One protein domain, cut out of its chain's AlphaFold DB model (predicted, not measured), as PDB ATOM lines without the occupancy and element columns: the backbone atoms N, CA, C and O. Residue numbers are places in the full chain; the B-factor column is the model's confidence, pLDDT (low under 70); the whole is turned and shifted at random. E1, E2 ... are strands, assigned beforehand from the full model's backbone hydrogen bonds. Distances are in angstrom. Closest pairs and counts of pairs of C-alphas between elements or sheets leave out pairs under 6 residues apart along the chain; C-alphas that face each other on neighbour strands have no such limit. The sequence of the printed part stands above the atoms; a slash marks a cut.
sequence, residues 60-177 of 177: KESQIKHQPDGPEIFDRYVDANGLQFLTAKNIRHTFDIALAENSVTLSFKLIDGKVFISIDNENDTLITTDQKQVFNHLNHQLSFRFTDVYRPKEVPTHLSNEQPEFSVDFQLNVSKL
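This is residues 60 to 177 of the 177 residues of an uncharacterized protein of Vibrio sp. vnigr-6D03 (UniProt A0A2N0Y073). A twisted sheet of six strands has a smaller sheet of three strands over part of one face, a sandwich that is only partly face to face, since E1 and E2 lie beyond the small sheet. E4, E5 and E6 cover the region of E3, E9 and E8, and the loop around Thr 157 reaches far out past one end. The printed part has 118 residues, no named helix and nine strands, E1 to E9 in chain order, and its class is all strand. The large sheet runs E1, E2, E3, E9, E8, E7 and the small one E4, E5, E6, both antiparallel throughout. The whole is compact, with a radius of gyration of the C-alphas of 14.6 A, yet elongated in outline, spanning 48 by 27 by 23 A.

Start in the large sheet at E9, residues 167 to 176. On one side of it is E3, residues 82 to 91, with N 86 and O 172 2.8 A apart; on the other side is E8, residues 140 to 150, with N 143 and O 173 2.8 A apart. Beyond E3 comes E2, residues 72 to 79, where N 75 and O 87 are 2.8 A apart, then the edge strand E1, residues 60 to 65, where N 63 and O 74 are 2.8 A apart. Beyond E8 is the other edge strand, E7, residues 132 to 137, with N 135 and O 142 2.9 A apart. In the small sheet, E5, residues 103 to 111, pairs with E4, residues 95 to 98, through N 97 and O 104, 2.8 A, and with E6, residues 114 to 119, through N 109 and O 116, 2.9 A. This pairing is staggered: E5 pairs with E4 over its residues 103 to 106 and with E6 over its residues 106 to 111. Between the sheets, the closest C-alphas of E3 and E4 are those of Leu 83 and Ala 98, 7.1 A apart. E6 and E8 are near each other, with 5 pairs of C-alphas within 10 A. Three meanders, each strand the antiparallel neighbour of the one before, are E1 E2 E3, E4 E5 E6 and E7 E8 E9.

Find C-alpha 60 at (22.233, 112.709, 43.830), where E1 begins. E8, 28.5 A long, bends by 60 degrees at residue 147, and E3, 21.7 A, bends by 63 degrees at residue 85. E5 is 25.6 A long, and E9, 28.4 A, ends at C-alpha 176 at (19.638, 104.120, 26.758).

Look for the farthest C-alphas at Ala 80 and Thr 157, 48.9 A apart. The printed part has no cut; its long links are E6 to E7 and E8 to E9. The pLDDT is under 70 at residues 67 to 70, 130 and 152 to 164.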
ATOM      1  N   LYS A  60      20.773 112.619  43.716       80.31
ATOM      2  CA  LYS A  60      22.233 112.709  43.830       80.31
ATOM      3  C   LYS A  60      22.724 111.727  44.894       80.31
ATOM      4  O   LYS A  60      22.186 111.702  45.999       80.31
ATOM      5  N   GLU A  61      23.750 110.960  44.564       78.50
ATOM      6  CA  GLU A  61      24.467 110.064  45.468       78.50
ATOM      7  C   GLU A  61      25.954 110.406  45.417       78.50
ATOM      8  O   GLU A  61      26.550 110.400  44.344       78.50
ATOM      9  N   SER A  62      26.545 110.694  46.575       80.19
ATOM     10  CA  SER A  62      27.969 111.007  46.699       80.19
ATOM     11  C   SER A  62      28.676 109.886  47.446       80.19
ATOM     12  O   SER A  62      28.201 109.437  48.492       80.19
ATOM     13  N   GLN A  63      29.811 109.443  46.923       78.19
ATOM     14  CA  GLN A  63      30.689 108.473  47.562       78.19
ATOM     15  C   GLN A  63      32.107 109.025  47.602       78.19
ATOM     16  O   GLN A  63      32.581 109.631  46.642       78.19
ATOM     17  N   ILE A  64      32.774 108.802  48.729       79.25
ATOM     18  CA  ILE A  64      34.163 109.191  48.938       79.25
ATOM     19  C   ILE A  64      34.917 107.937  49.344       79.25
ATOM     20  O   ILE A  64      34.521 107.245  50.284       79.25
ATOM     21  N   LYS A  65      36.010 107.653  48.645       74.12
ATOM     22  CA  LYS A  65      36.961 106.624  49.042       74.12
ATOM     23  C   LYS A  65      38.248 107.316  49.461       74.12
ATOM     24  O   LYS A  65      38.956 107.891  48.642       74.12
ATOM     25  N   HIS A  66      38.521 107.287  50.760       74.19
ATOM     26  CA  HIS A  66      39.736 107.871  51.312       74.19
ATOM     27  C   HIS A  66      40.944 107.033  50.920       74.19
ATOM     28  O   HIS A  66      40.931 105.808  51.047       74.19
ATOM     29  N   GLN A  67      41.980 107.715  50.454       68.69
ATOM     30  CA  GLN A  67      43.254 107.115  50.111       68.69
ATOM     31  C   GLN A  67      44.392 107.923  50.749       68.69
ATOM     32  O   GLN A  67      44.183 109.098  51.068       68.69
ATOM     33  N   PRO A  68      45.585 107.329  50.938       62.22
ATOM     34  CA  PRO A  68      46.710 108.015  51.581       62.22
ATOM     35  C   PRO A  68      47.133 109.330  50.899       62.22
ATOM     36  O   PRO A  68      47.621 110.241  51.558       62.22
ATOM     37  N   ASP A  69      46.912 109.439  49.594       63.19
ATOM     38  CA  ASP A  69      47.279 110.556  48.716       63.19
ATOM     39  C   ASP A  69      46.129 111.537  48.428       63.19
ATOM     40  O   ASP A  69      46.309 112.508  47.695       63.19
ATOM     41  N   GLY A  70      44.949 111.300  49.003       69.44
ATOM     42  CA  GLY A  70      43.767 112.144  48.837       69.44
ATOM     43  C   GLY A  70      42.496 111.352  48.520       69.44
ATOM     44  O   GLY A  70      42.556 110.193  48.125       69.44
ATOM     45  N   PRO A  71      41.304 111.936  48.708       77.25
ATOM     46  CA  PRO A  71      40.053 111.232  48.451       77.25
ATOM     47  C   PRO A  71      39.782 111.041  46.950       77.25
ATOM     48  O   PRO A  71      39.905 111.976  46.161       77.25
ATOM     49  N   GLU A  72      39.327 109.847  46.578       80.62
ATOM     50  CA  GLU A  72      38.588 109.593  45.337       80.62
ATOM     51  C   GLU A  72      37.123 109.986  45.564       80.62
ATOM     52  O   GLU A  72      36.510 109.569  46.555       80.62
ATOM     53  N   ILE A  73      36.551 110.785  44.665       84.56
ATOM     54  CA  ILE A  73      35.188 111.314  44.815       84.56
ATOM     55  C   ILE A  73      34.347 110.845  43.636       84.56
ATOM     56  O   ILE A  73      34.753 111.011  42.489       84.56
ATOM     57  N   PHE A  74      33.156 110.323  43.921       82.94
ATOM     58  CA  PHE A  74      32.171 109.919  42.924       82.94
ATOM     59  C   PHE A  74      30.826 110.567  43.231       82.94
ATOM     60  O   PHE A  74      30.226 110.316  44.274       82.94
ATOM     61  N   ASP A  75      30.327 111.351  42.288       84.81
ATOM     62  CA  ASP A  75      29.026 112.006  42.352       84.81
ATOM     63  C   ASP A  75      28.139 111.443  41.240       84.81
ATOM     64  O   ASP A  75      28.350 111.710  40.056       84.81
ATOM     65  N   ARG A  76      27.144 110.644  41.623       85.12
ATOM     66  CA  ARG A  76      26.209 109.958  40.725       85.12
ATOM     67  C   ARG A  76      24.849 110.633  40.758       85.12
ATOM     68  O   ARG A  76      24.346 111.001  41.816       85.12
ATOM     69  N   TYR A  77      24.222 110.733  39.596       80.69
ATOM     70  CA  TYR A  77      22.879 111.269  39.426       80.69
ATOM     71  C   TYR A  77      22.030 110.191  38.769       80.69
ATOM     72  O   TYR A  77      22.250 109.820  37.615       80.69
ATOM     73  N   VAL A  78      21.101 109.651  39.549       79.25
ATOM     74  CA  VAL A  78      20.336 108.445  39.220       79.25
ATOM     75  C   VAL A  78      18.860 108.816  39.122       79.25
ATOM     76  O   VAL A  78      18.320 109.438  40.039       79.25
ATOM     77  N   ASP A  79      18.203 108.459  38.024       76.12
ATOM     78  CA  ASP A  79      16.753 108.586  37.870       76.12
ATOM     79  C   ASP A  79      16.059 107.225  38.065       76.12
ATOM     80  O   ASP A  79      16.673 106.234  38.463       76.12
ATOM     81  N   ALA A  80      14.752 107.162  37.801       75.81
ATOM     82  CA  ALA A  80      14.001 105.908  37.882       75.81
ATOM     83  C   ALA A  80      14.488 104.835  36.885       75.81
ATOM     84  O   ALA A  80      14.182 103.659  37.069       75.81
ATOM     85  N   ASN A  81      15.236 105.231  35.853       72.75
ATOM     86  CA  ASN A  81      15.782 104.361  34.818       72.75
ATOM     87  C   ASN A  81      17.264 104.027  35.057       72.75
ATOM     88  O   ASN A  81      17.881 103.427  34.185       72.75
ATOM     89  N   GLY A  82      17.847 104.398  36.200       76.44
ATOM     90  CA  GLY A  82      19.239 104.104  36.539       76.44
ATOM     91  C   GLY A  82      20.165 105.316  36.432       76.44
ATOM     92  O   GLY A  82      19.752 106.463  36.603       76.44
ATOM     93  N   LEU A  83      21.464 105.064  36.253       81.56
ATOM     94  CA  LEU A  83      22.459 106.134  36.195       81.56
ATOM     95  C   LEU A  83      22.231 107.013  34.958       81.56
ATOM     96  O   LEU A  83      22.202 106.496  33.847       81.56
ATOM     97  N   GLN A  84      22.148 108.329  35.158       82.56
ATOM     98  CA  GLN A  84      22.105 109.328  34.083       82.56
ATOM     99  C   GLN A  84      23.465 110.000  33.889       82.56
ATOM    100  O   GLN A  84      23.935 110.172  32.766       82.56
ATOM    101  N   PHE A  85      24.117 110.366  34.994       83.62
ATOM    102  CA  PHE A  85      25.393 111.074  34.970       83.62
ATOM    103  C   PHE A  85      26.280 110.690  36.155       83.62
ATOM    104  O   PHE A  85      25.788 110.483  37.266       83.62
ATOM    105  N   LEU A  86      27.586 110.629  35.917       86.75
ATOM    106  CA  LEU A  86      28.629 110.465  36.921       86.75
ATOM    107  C   LEU A  86      29.710 111.524  36.700       86.75
ATOM    108  O   LEU A  86      30.239 111.671  35.602       86.75
ATOM    109  N   THR A  87      30.087 112.195  37.775       86.69
ATOM    110  CA  THR A  87      31.344 112.934  37.880       86.69
ATOM    111  C   THR A  87      32.260 112.228  38.844       86.69
ATOM    112  O   THR A  87      31.824 111.869  39.940       86.69
ATOM    113  N   ALA A  88      33.520 112.070  38.463       87.69
ATOM    114  CA  ALA A  88      34.505 111.453  39.324       87.69
ATOM    115  C   ALA A  88      35.817 112.238  39.324       87.69
ATOM    116  O   ALA A  88      36.223 112.772  38.289       87.69
ATOM    117  N   LYS A  89      36.454 112.305  40.494       86.06
ATOM    118  CA  LYS A  89      37.731 112.987  40.698       86.06
ATOM    119  C   LYS A  89      38.780 112.078  41.303       86.06
ATOM    120  O   LYS A  89      38.467 111.299  42.207       86.06
ATOM    121  N   ASN A  90      40.020 112.301  40.887       82.62
ATOM    122  CA  ASN A  90      41.219 111.635  41.369       82.62
ATOM    123  C   ASN A  90      41.167 110.108  41.183       82.62
ATOM    124  O   ASN A  90      41.652 109.345  42.015       82.62
ATOM    125  N   ILE A  91      40.547 109.648  40.094       85.06
ATOM    126  CA  ILE A  91      40.308 108.224  39.857       85.06
ATOM    127  C   ILE A  91      41.539 107.562  39.253       85.06
ATOM    128  O   ILE A  91      42.165 108.087  38.338       85.06
ATOM    129  N   ARG A  92      41.881 106.379  39.761       76.44
ATOM    130  CA  ARG A  92      43.147 105.689  39.450       76.44
ATOM    131  C   ARG A  92      43.041 104.164  39.419       76.44
ATOM    132  O   ARG A  92      44.024 103.465  39.191       76.44
ATOM    133  N   HIS A  93      41.851 103.635  39.676       73.38
ATOM    134  CA  HIS A  93      41.595 102.205  39.781       73.38
ATOM    135  C   HIS A  93      40.370 101.815  38.967       73.38
ATOM    136  O   HIS A  93      39.620 102.669  38.499       73.38
ATOM    137  N   THR A  94      40.171 100.508  38.841       77.00
ATOM    138  CA  THR A  94      38.945  99.928  38.308       77.00
ATOM    139  C   THR A  94      37.773 100.131  39.266       77.00
ATOM    140  O   THR A  94      37.939 100.030  40.485       77.00
ATOM    141  N   PHE A  95      36.588 100.393  38.725       76.12
ATOM    142  CA  PHE A  95      35.342 100.480  39.484       76.12
ATOM    143  C   PHE A  95      34.151 100.084  38.616       76.12
ATOM    144  O   PHE A  95      34.154 100.273  37.399       76.12
ATOM    145  N   ASP A  96      33.113  99.579  39.277       81.25
ATOM    146  CA  ASP A  96      31.885  99.156  38.621       81.25
ATOM    147  C   ASP A  96      30.834 100.257  38.691       81.25
ATOM    148  O   ASP A  96      30.610 100.897  39.724       81.25
ATOM    149  N   ILE A  97      30.130 100.437  37.585       79.44
ATOM    150  CA  ILE A  97      28.984 101.317  37.482       79.44
ATOM    151  C   ILE A  97      27.735 100.472  37.288       79.44
ATOM    152  O   ILE A  97      27.571  99.801  36.273       79.44
ATOM    153  N   ALA A  98      26.808 100.562  38.240       79.06
ATOM    154  CA  ALA A  98      25.475 100.002  38.071       79.06
ATOM    155  C   ALA A  98      24.644 100.858  37.099       79.06
ATOM    156  O   ALA A  98      24.433 102.056  37.331       79.06
ATOM    157  N   LEU A  99      24.164 100.213  36.039       78.38
ATOM    158  CA  LEU A  99      23.136 100.672  35.107       78.38
ATOM    159  C   LEU A  99      21.776 100.067  35.511       78.38
ATOM    160  O   LEU A  99      21.692  99.307  36.473       78.38
ATOM    161  N   ALA A 100      20.700 100.408  34.795       72.56
ATOM    162  CA  ALA A 100      19.328 100.000  35.139       72.56
ATOM    163  C   ALA A 100      19.162  98.484  35.355       72.56
ATOM    164  O   ALA A 100      18.520  98.045  36.305       72.56
ATOM    165  N   GLU A 101      19.734  97.698  34.443       74.44
ATOM    166  CA  GLU A 101      19.558  96.242  34.362       74.44
ATOM    167  C   GLU A 101      20.899  95.491  34.365       74.44
ATOM    168  O   GLU A 101      20.915  94.268  34.424       74.44
ATOM    169  N   ASN A 102      22.023  96.212  34.304       79.12
ATOM    170  CA  ASN A 102      23.366  95.663  34.108       79.12
ATOM    171  C   ASN A 102      24.399  96.449  34.928       79.12
ATOM    172  O   ASN A 102      24.100  97.522  35.445       79.12
ATOM    173  N   SER A 103      25.631  95.960  34.998       80.31
ATOM    174  CA  SER A 103      26.785  96.707  35.507       80.31
ATOM    175  C   SER A 103      27.876  96.766  34.452       80.31
ATOM    176  O   SER A 103      27.995  95.839  33.658       80.31
ATOM    177  N   VAL A 104      28.665  97.834  34.471       83.31
ATOM    178  CA  VAL A 104      29.818  98.012  33.587       83.31
ATOM    179  C   VAL A 104      31.053  98.306  34.420       83.31
ATOM    180  O   VAL A 104      31.032  99.209  35.256       83.31
ATOM    181  N   THR A 105      32.126  97.574  34.164       83.06
ATOM    182  CA  THR A 105      33.439  97.753  34.784       83.06
ATOM    183  C   THR A 105      34.232  98.772  33.981       83.06
ATOM    184  O   THR A 105      34.456  98.585  32.785       83.06
ATOM    185  N   LEU A 106      34.699  99.840  34.618       84.38
ATOM    186  CA  LEU A 106      35.613 100.797  34.000       84.38
ATOM    187  C   LEU A 106      37.001 100.640  34.591       84.38
ATOM    188  O   LEU A 106      37.160 100.704  35.806       84.38
ATOM    189  N   SER A 107      37.999 100.487  33.728       85.62
ATOM    190  CA  SER A 107      39.405 100.344  34.104       85.62
ATOM    191  C   SER A 107      40.243 101.431  33.442       85.62
ATOM    192  O   SER A 107      40.122 101.654  32.238       85.62
ATOM    193  N   PHE A 108      41.137 102.055  34.210       86.31
ATOM    194  CA  PHE A 108      42.135 102.991  33.695       86.31
ATOM    195  C   PHE A 108      43.537 102.391  33.773       86.31
ATOM    196  O   PHE A 108      43.889 101.769  34.775       86.31
ATOM    197  N   LYS A 109      44.338 102.580  32.724       84.88
ATOM    198  CA  LYS A 109      45.702 102.040  32.622       84.88
ATOM    199  C   LYS A 109      46.668 103.097  32.106       84.88
ATOM    200  O   LYS A 109      46.310 103.868  31.223       84.88
ATOM    201  N   LEU A 110      47.906 103.078  32.594       83.06
ATOM    202  CA  LEU A 110      49.015 103.856  32.045       83.06
ATOM    203  C   LEU A 110      49.895 102.936  31.186       83.06
ATOM    204  O   LEU A 110      50.447 101.962  31.692       83.06
ATOM    205  N   ILE A 111      50.019 103.227  29.892       84.62
ATOM    206  CA  ILE A 111      50.839 102.464  28.938       84.62
ATOM    207  C   ILE A 111      51.692 103.460  28.156       84.62
ATOM    208  O   ILE A 111      51.161 104.398  27.561       84.62
ATOM    209  N   ASP A 112      53.015 103.292  28.184       85.56
ATOM    210  CA  ASP A 112      53.976 104.176  27.505       85.56
ATOM    211  C   ASP A 112      53.744 105.673  27.797       85.56
ATOM    212  O   ASP A 112      53.799 106.537  26.918       85.56
ATOM    213  N   GLY A 113      53.421 105.981  29.057       79.56
ATOM    214  CA  GLY A 113      53.151 107.342  29.523       79.56
ATOM    215  C   GLY A 113      51.798 107.916  29.089       79.56
ATOM    216  O   GLY A 113      51.541 109.094  29.341       79.56
ATOM    217  N   LYS A 114      50.926 107.128  28.457       85.88
ATOM    218  CA  LYS A 114      49.580 107.526  28.027       85.88
ATOM    219  C   LYS A 114      48.515 106.793  28.834       85.88
ATOM    220  O   LYS A 114      48.688 105.621  29.152       85.88
ATOM    221  N   VAL A 115      47.418 107.477  29.151       85.31
ATOM    222  CA  VAL A 115      46.317 106.885  29.920       85.31
ATOM    223  C   VAL A 115      45.281 106.296  28.965       85.31
ATOM    224  O   VAL A 115      44.953 106.909  27.953       85.31
ATOM    225  N   PHE A 116      44.780 105.105  29.269       88.75
ATOM    226  CA  PHE A 116      43.783 104.377  28.490       88.75
ATOM    227  C   PHE A 116      42.592 104.007  29.369       88.75
ATOM    228  O   PHE A 116      42.770 103.702  30.549       88.75
ATOM    229  N   ILE A 117      41.395 104.020  28.787       89.00
ATOM    230  CA  ILE A 117      40.169 103.482  29.379       89.00
ATOM    231  C   ILE A 117      39.834 102.151  28.715       89.00
ATOM    232  O   ILE A 117      39.911 102.023  27.496       89.00
ATOM    233  N   SER A 118      39.421 101.176  29.512       88.06
ATOM    234  CA  SER A 118      38.835  99.928  29.037       88.06
ATOM    235  C   SER A 118      37.495  99.714  29.732       88.06
ATOM    236  O   SER A 118      37.372  99.952  30.937       88.06
ATOM    237  N   ILE A 119      36.524  99.212  28.979       87.00
ATOM    238  CA  ILE A 119      35.188  98.857  29.455       87.00
ATOM    239  C   ILE A 119      35.107  97.333  29.498       87.00
ATOM    240  O   ILE A 119      35.451  96.697  28.510       87.00
ATOM    241  N   ASP A 120      34.733  96.755  30.642       83.94
ATOM    242  CA  ASP A 120      34.647  95.300  30.867       83.94
ATOM    243  C   ASP A 120      35.899  94.513  30.451       83.94
ATOM    244  O   ASP A 120      35.848  93.344  30.073       83.94
ATOM    245  N   ASN A 121      37.064  95.158  30.583       78.19
ATOM    246  CA  ASN A 121      38.363  94.610  30.184       78.19
ATOM    247  C   ASN A 121      38.441  94.238  28.691       78.19
ATOM    248  O   ASN A 121      39.224  93.366  28.312       78.19
ATOM    249  N   GLU A 122      37.641  94.904  27.854       84.94
ATOM    250  CA  GLU A 122      37.722  94.833  26.398       84.94
ATOM    251  C   GLU A 122      38.883  95.708  25.865       84.94
ATOM    252  O   GLU A 122      39.958  95.795  26.461       84.94
ATOM    253  N   ASN A 123      38.701  96.340  24.700       86.06
ATOM    254  CA  ASN A 123      39.740  97.116  24.031       86.06
ATOM    255  C   ASN A 123      40.119  98.379  24.818       86.06
ATOM    256  O   ASN A 123      39.261  99.185  25.186       86.06
ATOM    257  N   ASP A 124      41.425  98.592  24.978       88.25
ATOM    258  CA  ASP A 124      41.975  99.810  25.565       88.25
ATOM    259  C   ASP A 124      41.841 100.979  24.575       88.25
ATOM    260  O   ASP A 124      42.366 100.955  23.458       88.25
ATOM    261  N   THR A 125      41.145 102.032  24.992       89.50
ATOM    262  CA  THR A 125      40.956 103.267  24.224       89.50
ATOM    263  C   THR A 125      41.803 104.373  24.829       89.50
ATOM    264  O   THR A 125      41.725 104.642  26.025       89.50
ATOM    265  N   LEU A 126      42.636 105.013  24.006       87.25
ATOM    266  CA  LEU A 126      43.486 106.117  24.448       87.25
ATOM    267  C   LEU A 126      42.628 107.270  24.964       87.25
ATOM    268  O   LEU A 126      41.730 107.726  24.263       87.25
ATOM    269  N   ILE A 127      42.956 107.775  26.147       80.62
ATOM    270  CA  ILE A 127      42.343 108.956  26.740       80.62
ATOM    271  C   ILE A 127      43.105 110.204  26.310       80.62
ATOM    272  O   ILE A 127      44.334 110.274  26.380       80.62
ATOM    273  N   THR A 128      42.352 111.220  25.919       76.81
ATOM    274  CA  THR A 128      42.829 112.573  25.655       76.81
ATOM    275  C   THR A 128      41.923 113.537  26.411       76.81
ATOM    276  O   THR A 128      40.700 113.369  26.427       76.81
ATOM    277  N   THR A 129      42.516 114.535  27.065       71.50
ATOM    278  CA  THR A 129      41.753 115.677  27.579       71.50
ATOM    279  C   THR A 129      41.070 116.366  26.392       71.50
ATOM    280  O   THR A 129      41.547 116.280  25.258       71.50
ATOM    281  N   ASP A 130      39.918 116.990  26.625       69.31
ATOM    282  CA  ASP A 130      39.155 117.764  25.626       69.31
ATOM    283  C   ASP A 130      38.378 116.963  24.566       69.31
ATOM    284  O   ASP A 130      37.563 117.540  23.842       69.31
ATOM    285  N   GLN A 131      38.543 115.637  24.483       79.06
ATOM    286  CA  GLN A 131      37.758 114.809  23.562       79.06
ATOM    287  C   GLN A 131      36.639 114.053  24.279       79.06
ATOM    288  O   GLN A 131      36.852 113.327  25.251       79.06
ATOM    289  N   LYS A 132      35.422 114.185  23.742       84.56
ATOM    290  CA  LYS A 132      34.301 113.324  24.112       84.56
ATOM    291  C   LYS A 132      34.485 111.951  23.467       84.56
ATOM    292  O   LYS A 132      34.561 111.848  22.244       84.56
ATOM    293  N   GLN A 133      34.494 110.906  24.284       87.75
ATOM    294  CA  GLN A 133      34.550 109.515  23.844       87.75
ATOM    295  C   GLN A 133      33.190 108.859  24.034       87.75
ATOM    296  O   GLN A 133      32.537 109.061  25.056       87.75
ATOM    297  N   VAL A 134      32.741 108.101  23.038       89.19
ATOM    298  CA  VAL A 134      31.420 107.470  23.045       89.19
ATOM    299  C   VAL A 134      31.584 105.972  22.857       89.19
ATOM    300  O   VAL A 134      32.169 105.532  21.871       89.19
ATOM    301  N   PHE A 135      31.021 105.207  23.783       89.00
ATOM    302  CA  PHE A 135      31.030 103.751  23.770       89.00
ATOM    303  C   PHE A 135      29.595 103.247  23.801       89.00
ATOM    304  O   PHE A 135      28.801 103.699  24.621       89.00
ATOM    305  N   ASN A 136      29.255 102.309  22.925       90.44
ATOM    306  CA  ASN A 136      27.971 101.618  22.976       90.44
ATOM    307  C   ASN A 136      28.201 100.250  23.619       90.44
ATOM    308  O   ASN A 136      28.992  99.464  23.101       90.44
ATOM    309  N   HIS A 137      27.530  99.975  24.732       85.56
ATOM    310  CA  HIS A 137      27.738  98.762  25.512       85.56
ATOM    311  C   HIS A 137      26.453  98.378  26.267       85.56
ATOM    312  O   HIS A 137      25.802  99.236  26.858       85.56
ATOM    313  N   LEU A 138      26.053  97.099  26.215       81.12
ATOM    314  CA  LEU A 138      24.854  96.547  26.882       81.12
ATOM    315  C   LEU A 138      23.581  97.417  26.741       81.12
ATOM    316  O   LEU A 138      22.918  97.723  27.733       81.12
ATOM    317  N   ASN A 139      23.236  97.832  25.513       85.38
ATOM    318  CA  ASN A 139      22.101  98.719  25.177       85.38
ATOM    319  C   ASN A 139      22.153 100.131  25.789       85.38
ATOM    320  O   ASN A 139      21.140 100.829  25.852       85.38
ATOM    321  N   HIS A 140      23.330 100.568  26.221       85.94
ATOM    322  CA  HIS A 140      23.571 101.921  26.690       85.94
ATOM    323  C   HIS A 140      24.662 102.576  25.851       85.94
ATOM    324  O   HIS A 140      25.566 101.920  25.332       85.94
ATOM    325  N   GLN A 141      24.582 103.892  25.740       90.44
ATOM    326  CA  GLN A 141      25.651 104.737  25.251       90.44
ATOM    327  C   GLN A 141      26.300 105.434  26.444       90.44
ATOM    328  O   GLN A 141      25.637 106.151  27.195       90.44
ATOM    329  N   LEU A 142      27.601 105.219  26.597       89.44
ATOM    330  CA  LEU A 142      28.458 105.815  27.609       89.44
ATOM    331  C   LEU A 142      29.282 106.917  26.943       89.44
ATOM    332  O   LEU A 142      30.107 106.653  26.069       89.44
ATOM    333  N   SER A 143      29.033 108.162  27.325       89.25
ATOM    334  CA  SER A 143      29.706 109.346  26.796       89.25
ATOM    335  C   SER A 143      30.653 109.913  27.849       89.25
ATOM    336  O   SER A 143      30.205 110.641  28.738       89.25
ATOM    337  N   PHE A 144      31.945 109.643  27.705       87.25
ATOM    338  CA  PHE A 144      33.000 110.154  28.574       87.25
ATOM    339  C   PHE A 144      33.550 111.486  28.088       87.25
ATOM    340  O   PHE A 144      33.706 111.708  26.888       87.25
ATOM    341  N   ARG A 145      33.911 112.344  29.034       86.06
ATOM    342  CA  ARG A 145      34.777 113.501  28.825       86.06
ATOM    343  C   ARG A 145      35.773 113.548  29.972       86.06
ATOM    344  O   ARG A 145      35.369 113.640  31.128       86.06
ATOM    345  N   PHE A 146      37.053 113.480  29.645       84.50
ATOM    346  CA  PHE A 146      38.119 113.660  30.622       84.50
ATOM    347  C   PHE A 146      38.366 115.148  30.797       84.50
ATOM    348  O   PHE A 146      38.539 115.866  29.808       84.50
ATOM    349  N   THR A 147      38.318 115.595  32.043       80.69
ATOM    350  CA  THR A 147      38.507 117.001  32.401       80.69
ATOM    351  C   THR A 147      39.936 117.259  32.845       80.69
ATOM    352  O   THR A 147      40.465 118.322  32.552       80.69
ATOM    353  N   ASP A 148      40.581 116.275  33.476       83.00
ATOM    354  CA  ASP A 148      41.998 116.360  33.812       83.00
ATOM    355  C   ASP A 148      42.659 114.974  33.839       83.00
ATOM    356  O   ASP A 148      42.012 113.951  34.085       83.00
ATOM    357  N   VAL A 149      43.962 114.955  33.570       84.38
ATOM    358  CA  VAL A 149      44.835 113.789  33.697       84.38
ATOM    359  C   VAL A 149      46.106 114.228  34.414       84.38
ATOM    360  O   VAL A 149      47.048 114.747  33.802       84.38
ATOM    361  N   TYR A 150      46.160 113.965  35.715       80.75
ATOM    362  CA  TYR A 150      47.325 114.257  36.533       80.75
ATOM    363  C   TYR A 150      48.373 113.147  36.411       80.75
ATOM    364  O   TYR A 150      48.071 111.955  36.495       80.75
ATOM    365  N   ARG A 151      49.635 113.551  36.227       76.69
ATOM    366  CA  ARG A 151      50.814 112.674  36.226       76.69
ATOM    367  C   ARG A 151      51.939 113.346  37.020       76.69
ATOM    368  O   ARG A 151      52.360 114.441  36.627       76.69
ATOM    369  N   PRO A 152      52.459 112.732  38.095       66.00
ATOM    370  CA  PRO A 152      53.627 113.257  38.795       66.00
ATOM    371  C   PRO A 152      54.850 113.321  37.865       66.00
ATOM    372  O   PRO A 152      55.080 112.424  37.058       66.00
ATOM    373  N   LYS A 153      55.654 114.389  37.977       56.97
ATOM    374  CA  LYS A 153      56.868 114.593  37.154       56.97
ATOM    375  C   LYS A 153      58.028 113.668  37.529       56.97
ATOM    376  O   LYS A 153      58.900 113.430  36.701       56.97
ATOM    377  N   GLU A 154      58.038 113.167  38.757       58.78
ATOM    378  CA  GLU A 154      59.040 112.238  39.266       58.78
ATOM    379  C   GLU A 154      58.295 111.054  39.878       58.78
ATOM    380  O   GLU A 154      57.453 111.247  40.754       58.78
ATOM    381  N   VAL A 155      58.578 109.840  39.397       52.91
ATOM    382  CA  VAL A 155      58.172 108.612  40.087       52.91
ATOM    383  C   VAL A 155      59.138 108.471  41.261       52.91
ATOM    384  O   VAL A 155      60.340 108.332  41.015       52.91
ATOM    385  N   PRO A 156      58.682 108.561  42.521       48.25
ATOM    386  CA  PRO A 156      59.582 108.469  43.657       48.25
ATOM    387  C   PRO A 156      60.362 107.155  43.602       48.25
ATOM    388  O   PRO A 156      59.806 106.091  43.336       48.25
ATOM    389  N   THR A 157      61.657 107.209  43.907       51.00
ATOM    390  CA  THR A 157      62.531 106.026  44.004       51.00
ATOM    391  C   THR A 157      62.085 105.030  45.083       51.00
ATOM    392  O   THR A 157      62.562 103.896  45.113       51.00
ATOM    393  N   HIS A 158      61.130 105.430  45.929       47.84
ATOM    394  CA  HIS A 158      60.380 104.580  46.838       47.84
ATOM    395  C   HIS A 158      58.877 104.767  46.595       47.84
ATOM    396  O   HIS A 158      58.302 105.768  47.011       47.84
ATOM    397  N   LEU A 159      58.239 103.785  45.953       47.88
ATOM    398  CA  LEU A 159      56.783 103.636  45.952       47.88
ATOM    399  C   LEU A 159      56.337 103.306  47.388       47.88
ATOM    400  O   LEU A 159      56.242 102.135  47.758       47.88
ATOM    401  N   SER A 160      56.111 104.314  48.234       47.53
ATOM    402  CA  SER A 160      55.132 104.133  49.307       47.53
ATOM    403  C   SER A 160      53.748 104.098  48.651       47.53
ATOM    404  O   SER A 160      53.555 104.631  47.557       47.53
ATOM    405  N   ASN A 161      52.762 103.486  49.303       48.06
ATOM    406  CA  ASN A 161      51.367 103.456  48.840       48.06
ATOM    407  C   ASN A 161      50.709 104.863  48.770       48.06
ATOM    408  O   ASN A 161      49.484 104.966  48.754       48.06
ATOM    409  N   GLU A 162      51.495 105.943  48.800       48.56
ATOM    410  CA  GLU A 162      51.082 107.321  49.067       48.56
ATOM    411  C   GLU A 162      51.241 108.260  47.864       48.56
ATOM    412  O   GLU A 162      50.937 109.440  48.001       48.56
ATOM    413  N   GLN A 163      51.686 107.794  46.688       55.12
ATOM    414  CA  GLN A 163      51.637 108.605  45.462       55.12
ATOM    415  C   GLN A 163      51.231 107.776  44.232       55.12
ATOM    416  O   GLN A 163      51.875 106.767  43.941       55.12
ATOM    417  N   PRO A 164      50.179 108.182  43.494       63.06
ATOM    418  CA  PRO A 164      49.699 107.458  42.326       63.06
ATOM    419  C   PRO A 164      50.540 107.794  41.089       63.06
ATOM    420  O   PRO A 164      50.918 108.944  40.881       63.06
ATOM    421  N   GLU A 165      50.781 106.809  40.221       73.06
ATOM    422  CA  GLU A 165      51.468 107.021  38.933       73.06
ATOM    423  C   GLU A 165      50.687 107.958  37.994       73.06
ATOM    424  O   GLU A 165      51.270 108.640  37.149       73.06
ATOM    425  N   PHE A 166      49.363 107.994  38.143       83.19
ATOM    426  CA  PHE A 166      48.462 108.923  37.475       83.19
ATOM    427  C   PHE A 166      47.118 108.979  38.212       83.19
ATOM    428  O   PHE A 166      46.759 108.051  38.942       83.19
ATOM    429  N   SER A 167      46.343 110.028  37.964       85.00
ATOM    430  CA  SER A 167      44.914 110.051  38.272       85.00
ATOM    431  C   SER A 167      44.140 110.806  37.197       85.00
ATOM    432  O   SER A 167      44.710 111.584  36.427       85.00
ATOM    433  N   VAL A 168      42.846 110.517  37.088       87.12
ATOM    434  CA  VAL A 168      41.957 111.136  36.106       87.12
ATOM    435  C   VAL A 168      40.732 111.739  36.774       87.12
ATOM    436  O   VAL A 168      40.113 111.131  37.653       87.12
ATOM    437  N   ASP A 169      40.349 112.905  36.274       88.00
ATOM    438  CA  ASP A 169      39.046 113.503  36.512       88.00
ATOM    439  C   ASP A 169      38.207 113.324  35.247       88.00
ATOM    440  O   ASP A 169      38.673 113.564  34.123       88.00
ATOM    441  N   PHE A 170      36.963 112.881  35.408       87.06
ATOM    442  CA  PHE A 170      36.089 112.660  34.266       87.06
ATOM    443  C   PHE A 170      34.613 112.896  34.566       87.06
ATOM    444  O   PHE A 170      34.125 112.829  35.698       87.06
ATOM    445  N   GLN A 171      33.891 113.110  33.476       87.62
ATOM    446  CA  GLN A 171      32.445 113.145  33.391       87.62
ATOM    447  C   GLN A 171      31.970 111.991  32.509       87.62
ATOM    448  O   GLN A 171      32.530 111.742  31.442       87.62
ATOM    449  N   LEU A 172      30.914 111.309  32.932       87.94
ATOM    450  CA  LEU A 172      30.255 110.241  32.197       87.94
ATOM    451  C   LEU A 172      28.762 110.539  32.114       87.94
ATOM    452  O   LEU A 172      28.088 110.630  33.134       87.94
ATOM    453  N   ASN A 173      28.238 110.622  30.895       86.62
ATOM    454  CA  ASN A 173      26.802 110.592  30.631       86.62
ATOM    455  C   ASN A 173      26.390 109.206  30.141       86.62
ATOM    456  O   ASN A 173      27.077 108.619  29.303       86.62
ATOM    457  N   VAL A 174      25.249 108.724  30.617       85.00
ATOM    458  CA  VAL A 174      24.672 107.444  30.212       85.00
ATOM    459  C   VAL A 174      23.305 107.691  29.594       85.00
ATOM    460  O   VAL A 174      22.454 108.348  30.188       85.00
ATOM    461  N   SER A 175      23.076 107.139  28.409       83.94
ATOM    462  CA  SER A 175      21.759 107.136  27.770       83.94
ATOM    463  C   SER A 175      21.410 105.743  27.268       83.94
ATOM    464  O   SER A 175      22.277 105.029  26.771       83.94
ATOM    465  N   LYS A 176      20.138 105.359  27.362       82.81
ATOM    466  CA  LYS A 176      19.638 104.120  26.758       82.81
ATOM    467  C   LYS A 176      19.600 104.266  25.229       82.81
ATOM    468  O   LYS A 176      19.240 105.340  24.744       82.81
ATOM    469  N   LEU A 177      20.014 103.222  24.508       79.44
ATOM    470  CA  LEU A 177      19.925 103.130  23.042       79.44
ATOM    471  C   LEU A 177      18.536 102.675  22.580       79.44
ATOM    472  O   LEU A 177      17.866 101.942  23.345       79.44
TER     473      LEU A 177